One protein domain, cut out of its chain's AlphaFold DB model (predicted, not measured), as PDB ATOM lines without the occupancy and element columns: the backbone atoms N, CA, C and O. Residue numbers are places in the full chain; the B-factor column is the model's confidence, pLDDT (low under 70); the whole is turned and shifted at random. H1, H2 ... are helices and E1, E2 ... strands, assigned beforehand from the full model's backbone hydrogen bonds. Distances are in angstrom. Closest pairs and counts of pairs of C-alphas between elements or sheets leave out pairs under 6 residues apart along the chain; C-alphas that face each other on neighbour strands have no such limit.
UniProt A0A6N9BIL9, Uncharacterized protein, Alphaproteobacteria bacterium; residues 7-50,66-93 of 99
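This is residues 7 to 50 and 66 to 93 of the 99 residues of an uncharacterized protein of Alphaproteobacteria bacterium (UniProt A0A6N9BIL9). A long, strongly twisted sheet of three strands makes one part, and a small hairpin of E4 and E5 with the helix H1 makes the other, set near E3 with few contacts. Residues 27 to 37 fold back from E2 to E3. The printed part has 72 residues with five named strands and then one named helix, E1 E2 E3 E4 E5 H1; the class is mixed, helices and strands. The larger sheet runs E2 E1 E3, antiparallel. The whole is only just compact, close to loose, with a radius of gyration of the C-alphas of 13.0 A and spans of 34 by 25 by 19 A.

Begin at E1, residues 7 to 14, the inner strand. It forms a hairpin with E2, residues 17 to 26, antiparallel at 155 degrees; look for N 10 and O 22, 2.8 A. On E1's other side is E3, residues 38 to 44, antiparallel at 162 degrees, with N 9 and O 41 at 2.9 A. E4, residues 66 to 68, and E5, residues 75 to 77, form an antiparallel hairpin, with N 67 and O 76 at 2.8 A. E3 and E4 are near each other, with 6 pairs of C-alphas within 10 A. H1, residues 80 to 92, only grazes the larger sheet, with its residues 87 to 91; its closest C-alphas to E4 are Tyr 83 and Met 67, 7.8 A. In H1 every O i to N i+4 pair is within hydrogen-bond range.

Find C-alpha 7 at (17.071, 25.331, 167.585); E1 runs 22.3 A from there. E2 spans 25.8 A and bends by 56 degrees at residue 21, and E3 spans 19.4 A. H1 runs 18.5 A to C-alpha 92 at (4.702, 34.457, 164.146).

The C-alphas farthest apart, Gly 15 and Glu 48, are 37.8 A apart. Residues 51 to 65 are cut out, with 23.6 A between C-alphas 50 and 66. The link from E2 to E3 is long. No printed residue is under 70 in pLDDT.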
ATOM      1  N   LYS A   7      16.076  24.418 168.148       97.75
ATOM      2  CA  LYS A   7      17.071  25.331 167.585       97.75
ATOM      3  C   LYS A   7      17.257  26.511 168.523       97.75
ATOM      4  O   LYS A   7      16.290  27.131 168.944       97.75
ATOM      5  N   ASN A   8      18.505  26.818 168.828       98.12
ATOM      6  CA  ASN A   8      18.911  27.958 169.625       98.12
ATOM      7  C   ASN A   8      19.672  28.926 168.721       98.12
ATOM      8  O   ASN A   8      20.795  28.630 168.310       98.12
ATOM      9  N   THR A   9      19.078  30.080 168.441       98.06
ATOM     10  CA  THR A   9      19.739  31.188 167.744       98.06
ATOM     11  C   THR A   9      20.339  32.116 168.788       98.06
ATOM     12  O   THR A   9      19.598  32.720 169.558       98.06
ATOM     13  N   ILE A  10      21.668  32.199 168.852       98.06
ATOM     14  CA  ILE A  10      22.413  32.821 169.952       98.06
ATOM     15  C   ILE A  10      22.992  34.163 169.504       98.06
ATOM     16  O   ILE A  10      23.644  34.273 168.463       98.06
ATOM     17  N   TYR A  11      22.814  35.168 170.353       97.62
ATOM     18  CA  TYR A  11      23.320  36.525 170.205       97.62
ATOM     19  C   TYR A  11      24.263  36.855 171.350       97.62
ATOM     20  O   TYR A  11      24.072  36.400 172.477       97.62
ATOM     21  N   ARG A  12      25.241  37.716 171.085       95.88
ATOM     22  CA  ARG A  12      26.064  38.353 172.111       95.88
ATOM     23  C   ARG A  12      25.597  39.787 172.317       95.88
ATOM     24  O   ARG A  12      25.380  40.518 171.350       95.88
ATOM     25  N   ARG A  13      25.494  40.211 173.575       93.25
ATOM     26  CA  ARG A  13      25.264  41.617 173.928       93.25
ATOM     27  C   ARG A  13      26.547  42.419 173.687       93.25
ATOM     28  O   ARG A  13      27.615  42.056 174.179       93.25
ATOM     29  N   GLY A  14      26.463  43.517 172.941       84.19
ATOM     30  CA  GLY A  14      27.620  44.358 172.622       84.19
ATOM     31  C   GLY A  14      27.223  45.685 171.979       84.19
ATOM     32  O   GLY A  14      26.183  45.779 171.343       84.19
ATOM     33  N   GLY A  15      28.016  46.741 172.190       74.94
ATOM     34  CA  GLY A  15      27.861  48.011 171.461       74.94
ATOM     35  C   GLY A  15      26.522  48.752 171.626       74.94
ATOM     36  O   GLY A  15      26.264  49.677 170.865       74.94
ATOM     37  N   GLY A  16      25.684  48.373 172.598       79.62
ATOM     38  CA  GLY A  16      24.335  48.924 172.787       79.62
ATOM     39  C   GLY A  16      23.206  48.104 172.150       79.62
ATOM     40  O   GLY A  16      22.080  48.585 172.119       79.62
ATOM     41  N   GLY A  17      23.479  46.885 171.667       89.06
ATOM     42  CA  GLY A  17      22.468  46.007 171.077       89.06
ATOM     43  C   GLY A  17      22.860  44.528 171.064       89.06
ATOM     44  O   GLY A  17      23.693  44.072 171.856       89.06
ATOM     45  N   LEU A  18      22.220  43.780 170.165       95.62
ATOM     46  CA  LEU A  18      22.488  42.365 169.918       95.62
ATOM     47  C   LEU A  18      23.298  42.177 168.636       95.62
ATOM     48  O   LEU A  18      23.007  42.778 167.606       95.62
ATOM     49  N   GLU A  19      24.276  41.281 168.695       95.19
ATOM     50  CA  GLU A  19      25.022  40.798 167.537       95.19
ATOM     51  C   GLU A  19      24.797  39.290 167.409       95.19
ATOM     52  O   GLU A  19      24.982  38.557 168.385       95.19
ATOM     53  N   TYR A  20      24.412  38.811 166.221       95.75
ATOM     54  CA  TYR A  20      24.329  37.371 165.962       95.75
ATOM     55  C   TYR A  20      25.692  36.712 166.220       95.75
ATOM     56  O   TYR A  20      26.723  37.197 165.750       95.75
ATOM     57  N   ALA A  21      25.693  35.607 166.964       96.12
ATOM     58  CA  ALA A  21      26.905  34.880 167.316       96.12
ATOM     59  C   ALA A  21      26.962  33.498 166.655       96.12
ATOM     60  O   ALA A  21      27.979  33.141 166.060       96.12
ATOM     61  N   ASN A  22      25.904  32.699 166.802       96.62
ATOM     62  CA  ASN A  22      25.902  31.286 166.429       96.62
ATOM     63  C   ASN A  22      24.467  30.730 166.378       96.62
ATOM     64  O   ASN A  22      23.542  31.309 166.943       96.62
ATOM     65  N   GLU A  23      24.306  29.570 165.742       97.62
ATOM     66  CA  GLU A  23      23.146  28.699 165.909       97.62
ATOM     67  C   GLU A  23      23.563  27.309 166.426       97.62
ATOM     68  O   GLU A  23      24.599  26.763 166.024       97.62
ATOM     69  N   ALA A  24      22.730  26.720 167.288       97.88
ATOM     70  CA  ALA A  24      22.870  25.349 167.764       97.88
ATOM     71  C   ALA A  24      21.535  24.591 167.693       97.88
ATOM     72  O   ALA A  24      20.531  25.042 168.236       97.88
ATOM     73  N   VAL A  25      21.531  23.401 167.089       98.12
ATOM     74  CA  VAL A  25      20.376  22.487 167.105       98.12
ATOM     75  C   VAL A  25      20.601  21.399 168.149       98.12
ATOM     76  O   VAL A  25      21.592  20.668 168.100       98.12
ATOM     77  N   LEU A  26      19.676  21.288 169.099       98.12
ATOM     78  CA  LEU A  26      19.732  20.358 170.218       98.12
ATOM     79  C   LEU A  26      18.788  19.180 169.982       98.12
ATOM     80  O   LEU A  26      17.579  19.349 169.873       98.12
ATOM     81  N   THR A  27      19.344  17.972 169.979       97.31
ATOM     82  CA  THR A  27      18.616  16.693 169.915       97.31
ATOM     83  C   THR A  27      18.740  15.943 171.249       97.31
ATOM     84  O   THR A  27      19.545  16.350 172.091       97.31
ATOM     85  N   PRO A  28      17.961  14.874 171.515       98.00
ATOM     86  CA  PRO A  28      17.962  14.204 172.817       98.00
ATOM     87  C   PRO A  28      19.369  13.810 173.291       98.00
ATOM     88  O   PRO A  28      20.141  13.201 172.555       98.00
ATOM     89  N   GLY A  29      19.707  14.180 174.528       98.00
ATOM     90  CA  GLY A  29      21.042  14.008 175.111       98.00
ATOM     91  C   GLY A  29      22.004  15.186 174.897       98.00
ATOM     92  O   GLY A  29      23.008  15.268 175.602       98.00
ATOM     93  N   ALA A  30      21.700  16.130 173.999       98.19
ATOM     94  CA  ALA A  30      22.518  17.326 173.802       98.19
ATOM     95  C   ALA A  30      22.493  18.248 175.032       98.19
ATOM     96  O   ALA A  30      21.461  18.404 175.697       98.19
ATOM     97  N   ILE A  31      23.630  18.894 175.294       97.94
ATOM     98  CA  ILE A  31      23.817  19.887 176.354       97.94
ATOM     99  C   ILE A  31      24.347  21.162 175.703       97.94
ATOM    100  O   ILE A  31      25.343  21.117 174.984       97.94
ATOM    101  N   LEU A  32      23.692  22.288 175.983       97.56
ATOM    102  CA  LEU A  32      24.145  23.623 175.607       97.56
ATOM    103  C   LEU A  32      24.462  24.413 176.875       97.56
ATOM    104  O   LEU A  32      23.666  24.438 177.813       97.56
ATOM    105  N   THR A  33      25.620  25.062 176.896       96.75
ATOM    106  CA  THR A  33      26.020  25.991 177.957       96.75
ATOM    107  C   THR A  33      25.938  27.415 177.435       96.75
ATOM    108  O   THR A  33      26.449  27.684 176.349       96.75
ATOM    109  N   MET A  34      25.344  28.320 178.213       94.75
ATOM    110  CA  MET A  34      25.104  29.694 177.783       94.75
ATOM    111  C   MET A  34      26.080  30.667 178.467       94.75
ATOM    112  O   MET A  34      26.167  30.654 179.699       94.75
ATOM    113  N   PRO A  35      26.827  31.494 177.710       91.56
ATOM    114  CA  PRO A  35      27.627  32.583 178.269       91.56
ATOM    115  C   PRO A  35      26.770  33.614 179.016       91.56
ATOM    116  O   PRO A  35      25.593  33.795 178.714       91.56
ATOM    117  N   ALA A  36      27.370  34.325 179.973       89.50
ATOM    118  CA  ALA A  36      26.661  35.313 180.793       89.50
ATOM    119  C   ALA A  36      26.160  36.535 179.997       89.50
ATOM    120  O   ALA A  36      25.219  37.203 180.414       89.50
ATOM    121  N   ASP A  37      26.796  36.836 178.867       92.06
ATOM    122  CA  ASP A  37      26.484  37.948 177.970       92.06
ATOM    123  C   ASP A  37      25.638  37.528 176.757       92.06
ATOM    124  O   ASP A  37      25.438  38.328 175.839       92.06
ATOM    125  N   ALA A  38      25.139  36.290 176.741       95.25
ATOM    126  CA  ALA A  38      24.337  35.781 175.644       95.25
ATOM    127  C   ALA A  38      22.839  36.056 175.832       95.25
ATOM    128  O   ALA A  38      22.287  35.966 176.930       95.25
ATOM    129  N   ALA A  39      22.174  36.342 174.718       95.81
ATOM    130  CA  ALA A  39      20.729  36.245 174.560       95.81
ATOM    131  C   ALA A  39      20.442  35.184 173.494       95.81
ATOM    132  O   ALA A  39      21.301  34.905 172.659       95.81
ATOM    133  N   HIS A  40      19.259  34.578 173.490       97.44
ATOM    134  CA  HIS A  40      18.917  33.615 172.446       97.44
ATOM    135  C   HIS A  40      17.421  33.573 172.153       97.44
ATOM    136  O   HIS A  40      16.605  34.000 172.969       97.44
ATOM    137  N   VAL A  41      17.089  33.026 170.990       97.12
ATOM    138  CA  VAL A  41      15.744  32.573 170.635       97.12
ATOM    139  C   VAL A  41      15.778  31.047 170.590       97.12
ATOM    140  O   VAL A  41      16.660  30.475 169.947       97.12
ATOM    141  N   ALA A  42      14.849  30.403 171.297       96.62
ATOM    142  CA  ALA A  42      14.684  28.953 171.315       96.62
ATOM    143  C   ALA A  42      13.427  28.567 170.521       96.62
ATOM    144  O   ALA A  42      12.331  29.044 170.815       96.62
ATOM    145  N   GLU A  43      13.590  27.720 169.509       96.25
ATOM    146  CA  GLU A  43      12.545  27.332 168.557       96.25
ATOM    147  C   GLU A  43      12.381  25.810 168.544       96.25
ATOM    148  O   GLU A  43      13.356  25.071 168.392       96.25
ATOM    149  N   CYS A  44      11.144  25.321 168.640       96.06
ATOM    150  CA  CYS A  44      10.843  23.903 168.443       96.06
ATOM    151  C   CYS A  44      10.963  23.548 166.952       96.06
ATOM    152  O   CYS A  44      10.246  24.097 166.118       96.06
ATOM    153  N   LEU A  45      11.855  22.616 166.609       92.00
ATOM    154  CA  LEU A  45      12.023  22.121 165.243       92.00
ATOM    155  C   LEU A  45      11.216  20.836 165.047       92.00
ATOM    156  O   LEU A  45      11.731  19.731 165.229       92.00
ATOM    157  N   GLY A  46       9.954  20.984 164.660       87.69
ATOM    158  CA  GLY A  46       9.088  19.868 164.288       87.69
ATOM    159  C   GLY A  46       7.653  20.036 164.769       87.69
ATOM    160  O   GLY A  46       7.311  21.014 165.426       87.69
ATOM    161  N   GLU A  47       6.822  19.054 164.427       89.69
ATOM    162  CA  GLU A  47       5.415  19.002 164.851       89.69
ATOM    163  C   GLU A  47       5.246  18.402 166.255       89.69
ATOM    164  O   GLU A  47       4.215  18.592 166.896       89.69
ATOM    165  N   GLU A  48       6.271  17.704 166.750       92.81
ATOM    166  CA  GLU A  48       6.291  17.128 168.091       92.81
ATOM    167  C   GLU A  48       6.920  18.097 169.103       92.81
ATOM    168  O   GLU A  48       7.925  18.737 168.783       92.81
ATOM    169  N   PRO A  49       6.411  18.168 170.347       96.31
ATOM    170  CA  PRO A  49       6.968  19.045 171.369       96.31
ATOM    171  C   PRO A  49       8.453  18.791 171.675       96.31
ATOM    172  O   PRO A  49       8.884  17.665 171.950       96.31
ATOM    173  N   ALA A  50       9.222  19.877 171.728       97.56
ATOM    174  CA  ALA A  50      10.559  19.923 172.303       97.56
ATOM    175  C   ALA A  50      10.484  20.043 173.836       97.56
ATOM    176  O   ALA A  50       9.808  20.923 174.363       97.56
ATOM    177  N   SER A  66      16.504  40.790 181.023       94.50
ATOM    178  CA  SER A  66      16.129  41.543 179.831       94.50
ATOM    179  C   SER A  66      15.539  40.614 178.779       94.50
ATOM    180  O   SER A  66      15.848  39.422 178.731       94.50
ATOM    181  N   MET A  67      14.732  41.195 177.910       95.06
ATOM    182  CA  MET A  67      14.258  40.609 176.669       95.06
ATOM    183  C   MET A  67      14.334  41.663 175.563       95.06
ATOM    184  O   MET A  67      14.480  42.849 175.852       95.06
ATOM    185  N   TRP A  68      14.261  41.237 174.309       95.62
ATOM    186  CA  TRP A  68      14.361  42.132 173.160       95.62
ATOM    187  C   TRP A  68      13.124  41.986 172.295       95.62
ATOM    188  O   TRP A  68      12.660  40.864 172.077       95.62
ATOM    189  N   ASP A  69      12.607  43.109 171.803       95.56
ATOM    190  CA  ASP A  69      11.544  43.070 170.808       95.56
ATOM    191  C   ASP A  69      12.092  42.398 169.530       95.56
ATOM    192  O   ASP A  69      13.135  42.814 169.012       95.56
ATOM    193  N   PRO A  70      11.444  41.334 169.023       95.06
ATOM    194  CA  PRO A  70      11.961  40.564 167.893       95.06
ATOM    195  C   PRO A  70      11.908  41.325 166.558       95.06
ATOM    196  O   PRO A  70      12.509  40.890 165.581       95.06
ATOM    197  N   GLU A  71      11.205  42.454 166.483       94.31
ATOM    198  CA  GLU A  71      11.103  43.275 165.277       94.31
ATOM    199  C   GLU A  71      12.050  44.477 165.344       94.31
ATOM    200  O   GLU A  71      12.716  44.794 164.356       94.31
ATOM    201  N   THR A  72      12.123  45.152 166.498       94.25
ATOM    202  CA  THR A  72      12.895  46.401 166.652       94.25
ATOM    203  C   THR A  72      14.267  46.215 167.293       94.25
ATOM    204  O   THR A  72      15.111  47.100 167.164       94.25
ATOM    205  N   LEU A  73      14.507  45.082 167.963       94.88
ATOM    206  CA  LEU A  73      15.688  44.812 168.793       94.88
ATOM    207  C   LEU A  73      15.865  45.771 169.980       94.88
ATOM    208  O   LEU A  73      16.946  45.825 170.571       94.88
ATOM    209  N   GLU A  74      14.818  46.504 170.364       95.31
ATOM    210  CA  GLU A  74      14.839  47.314 171.580       95.31
ATOM    211  C   GLU A  74      14.847  46.417 172.824       95.31
ATOM    212  O   GLU A  74      14.133  45.417 172.902       95.31
ATOM    213  N   GLU A  75      15.694  46.765 173.795       95.88
ATOM    214  CA  GLU A  75      15.807  46.041 175.058       95.88
ATOM    215  C   GLU A  75      14.713  46.484 176.037       95.88
ATOM    216  O   GLU A  75      14.536  47.673 176.305       95.88
ATOM    217  N   HIS A  76      14.041  45.510 176.647       95.88
ATOM    218  CA  HIS A  76      13.029  45.722 177.673       95.88
ATOM    219  C   HIS A  76      13.277  44.827 178.894       95.88
ATOM    220  O   HIS A  76      13.803  43.719 178.759       95.88
ATOM    221  N   PRO A  77      12.854  45.244 180.101       96.00
ATOM    222  CA  PRO A  77      12.781  44.341 181.243       96.00
ATOM    223  C   PRO A  77      11.821  43.180 180.962       96.00
ATOM    224  O   PRO A  77      10.752  43.380 180.374       96.00
ATOM    225  N   LEU A  78      12.172  41.985 181.441       95.19
ATOM    226  CA  LEU A  78      11.308  40.810 181.397       95.19
ATOM    227  C   LEU A  78      10.174  40.980 182.412       95.19
ATOM    228  O   LEU A  78      10.304  40.669 183.595       95.19
ATOM    229  N   THR A  79       9.051  41.489 181.921       94.62
ATOM    230  CA  THR A  79       7.762  41.504 182.614       94.62
ATOM    231  C   THR A  79       6.831  40.498 181.945       94.62
ATOM    232  O   THR A  79       7.048  40.113 180.796       94.62
ATOM    233  N   TRP A  80       5.778  40.072 182.641       91.94
ATOM    234  CA  TRP A  80       4.793  39.158 182.055       91.94
ATOM    235  C   TRP A  80       4.086  39.757 180.833       91.94
ATOM    236  O   TRP A  80       3.902  39.057 179.841       91.94
ATOM    237  N   ASP A  81       3.776  41.055 180.870       94.00
ATOM    238  CA  ASP A  81       3.121  41.753 179.758       94.00
ATOM    239  C   ASP A  81       4.016  41.809 178.511       94.00
ATOM    240  O   ASP A  81       3.558  41.521 177.404       94.00
ATOM    241  N   HIS A  82       5.307  42.129 178.673       95.50
ATOM    242  CA  HIS A  82       6.248  42.100 177.550       95.50
ATOM    243  C   HIS A  82       6.476  40.676 177.046       95.50
ATOM    244  O   HIS A  82       6.502  40.464 175.834       95.50
ATOM    245  N   TYR A  83       6.615  39.709 177.961       94.44
ATOM    246  CA  TYR A  83       6.844  38.307 177.620       94.44
ATOM    247  C   TYR A  83       5.758  37.771 176.692       94.44
ATOM    248  O   TYR A  83       6.081  37.274 175.617       94.44
ATOM    249  N   GLU A  84       4.488  37.920 177.073       95.06
ATOM    250  CA  GLU A  84       3.365  37.403 176.290       95.06
ATOM    251  C   GLU A  84       3.339  38.010 174.879       95.06
ATOM    252  O   GLU A  84       3.272  37.290 173.883       95.06
ATOM    253  N   ILE A  85       3.471  39.337 174.777       96.00
ATOM    254  CA  ILE A  85       3.418  40.052 173.495       96.00
ATOM    255  C   ILE A  85       4.589  39.650 172.590       96.00
ATOM    256  O   ILE A  85       4.393  39.329 171.416       96.00
ATOM    257  N   MET A  86       5.816  39.662 173.110       96.31
ATOM    258  CA  MET A  86       7.000  39.382 172.294       96.31
ATOM    259  C   MET A  86       7.116  37.895 171.943       96.31
ATOM    260  O   MET A  86       7.579  37.582 170.850       96.31
ATOM    261  N   ALA A  87       6.652  36.979 172.803       94.88
ATOM    262  CA  ALA A  87       6.604  35.550 172.489       94.88
ATOM    263  C   ALA A  87       5.649  35.260 171.321       94.88
ATOM    264  O   ALA A  87       5.988  34.478 170.430       94.88
ATOM    265  N   GLN A  88       4.491  35.928 171.274       95.25
ATOM    266  CA  GLN A  88       3.560  35.822 170.149       95.25
ATOM    267  C   GLN A  88       4.171  36.378 168.857       95.25
ATOM    268  O   GLN A  88       4.115  35.708 167.825       95.25
ATOM    269  N   LYS A  89       4.812  37.557 168.916       95.94
ATOM    270  CA  LYS A  89       5.535  38.127 167.765       95.94
ATOM    271  C   LYS A  89       6.620  37.180 167.248       95.94
ATOM    272  O   LYS A  89       6.657  36.885 166.059       95.94
ATOM    273  N   ALA A  90       7.468  36.668 168.142       94.94
ATOM    274  CA  ALA A  90       8.550  35.756 167.786       94.94
ATOM    275  C   ALA A  90       8.023  34.445 167.182       94.94
ATOM    276  O   ALA A  90       8.583  33.958 166.208       94.94
ATOM    277  N   SER A  91       6.915  33.910 167.705       93.25
ATOM    278  CA  SER A  91       6.287  32.688 167.179       93.25
ATOM    279  C   SER A  91       5.647  32.878 165.799       93.25
ATOM    280  O   SER A  91       5.489  31.912 165.058       93.25
ATOM    281  N   GLY A  92       5.244  34.107 165.461       93.88
ATOM    282  CA  GLY A  92       4.702  34.457 164.146       93.88
ATOM    283  C   GLY A  92       5.761  34.863 163.115       93.88
ATOM    284  O   GLY A  92       5.422  35.046 161.945       93.88
ATOM    285  N   ALA A  93       7.021  35.027 163.526       93.56
ATOM    286  CA  ALA A  93       8.107  35.413 162.638       93.56
ATOM    287  C   ALA A  93       8.585  34.220 161.792       93.56
ATOM    288  O   ALA A  93       8.670  33.093 162.270       93.56
TER     289      ALA A  93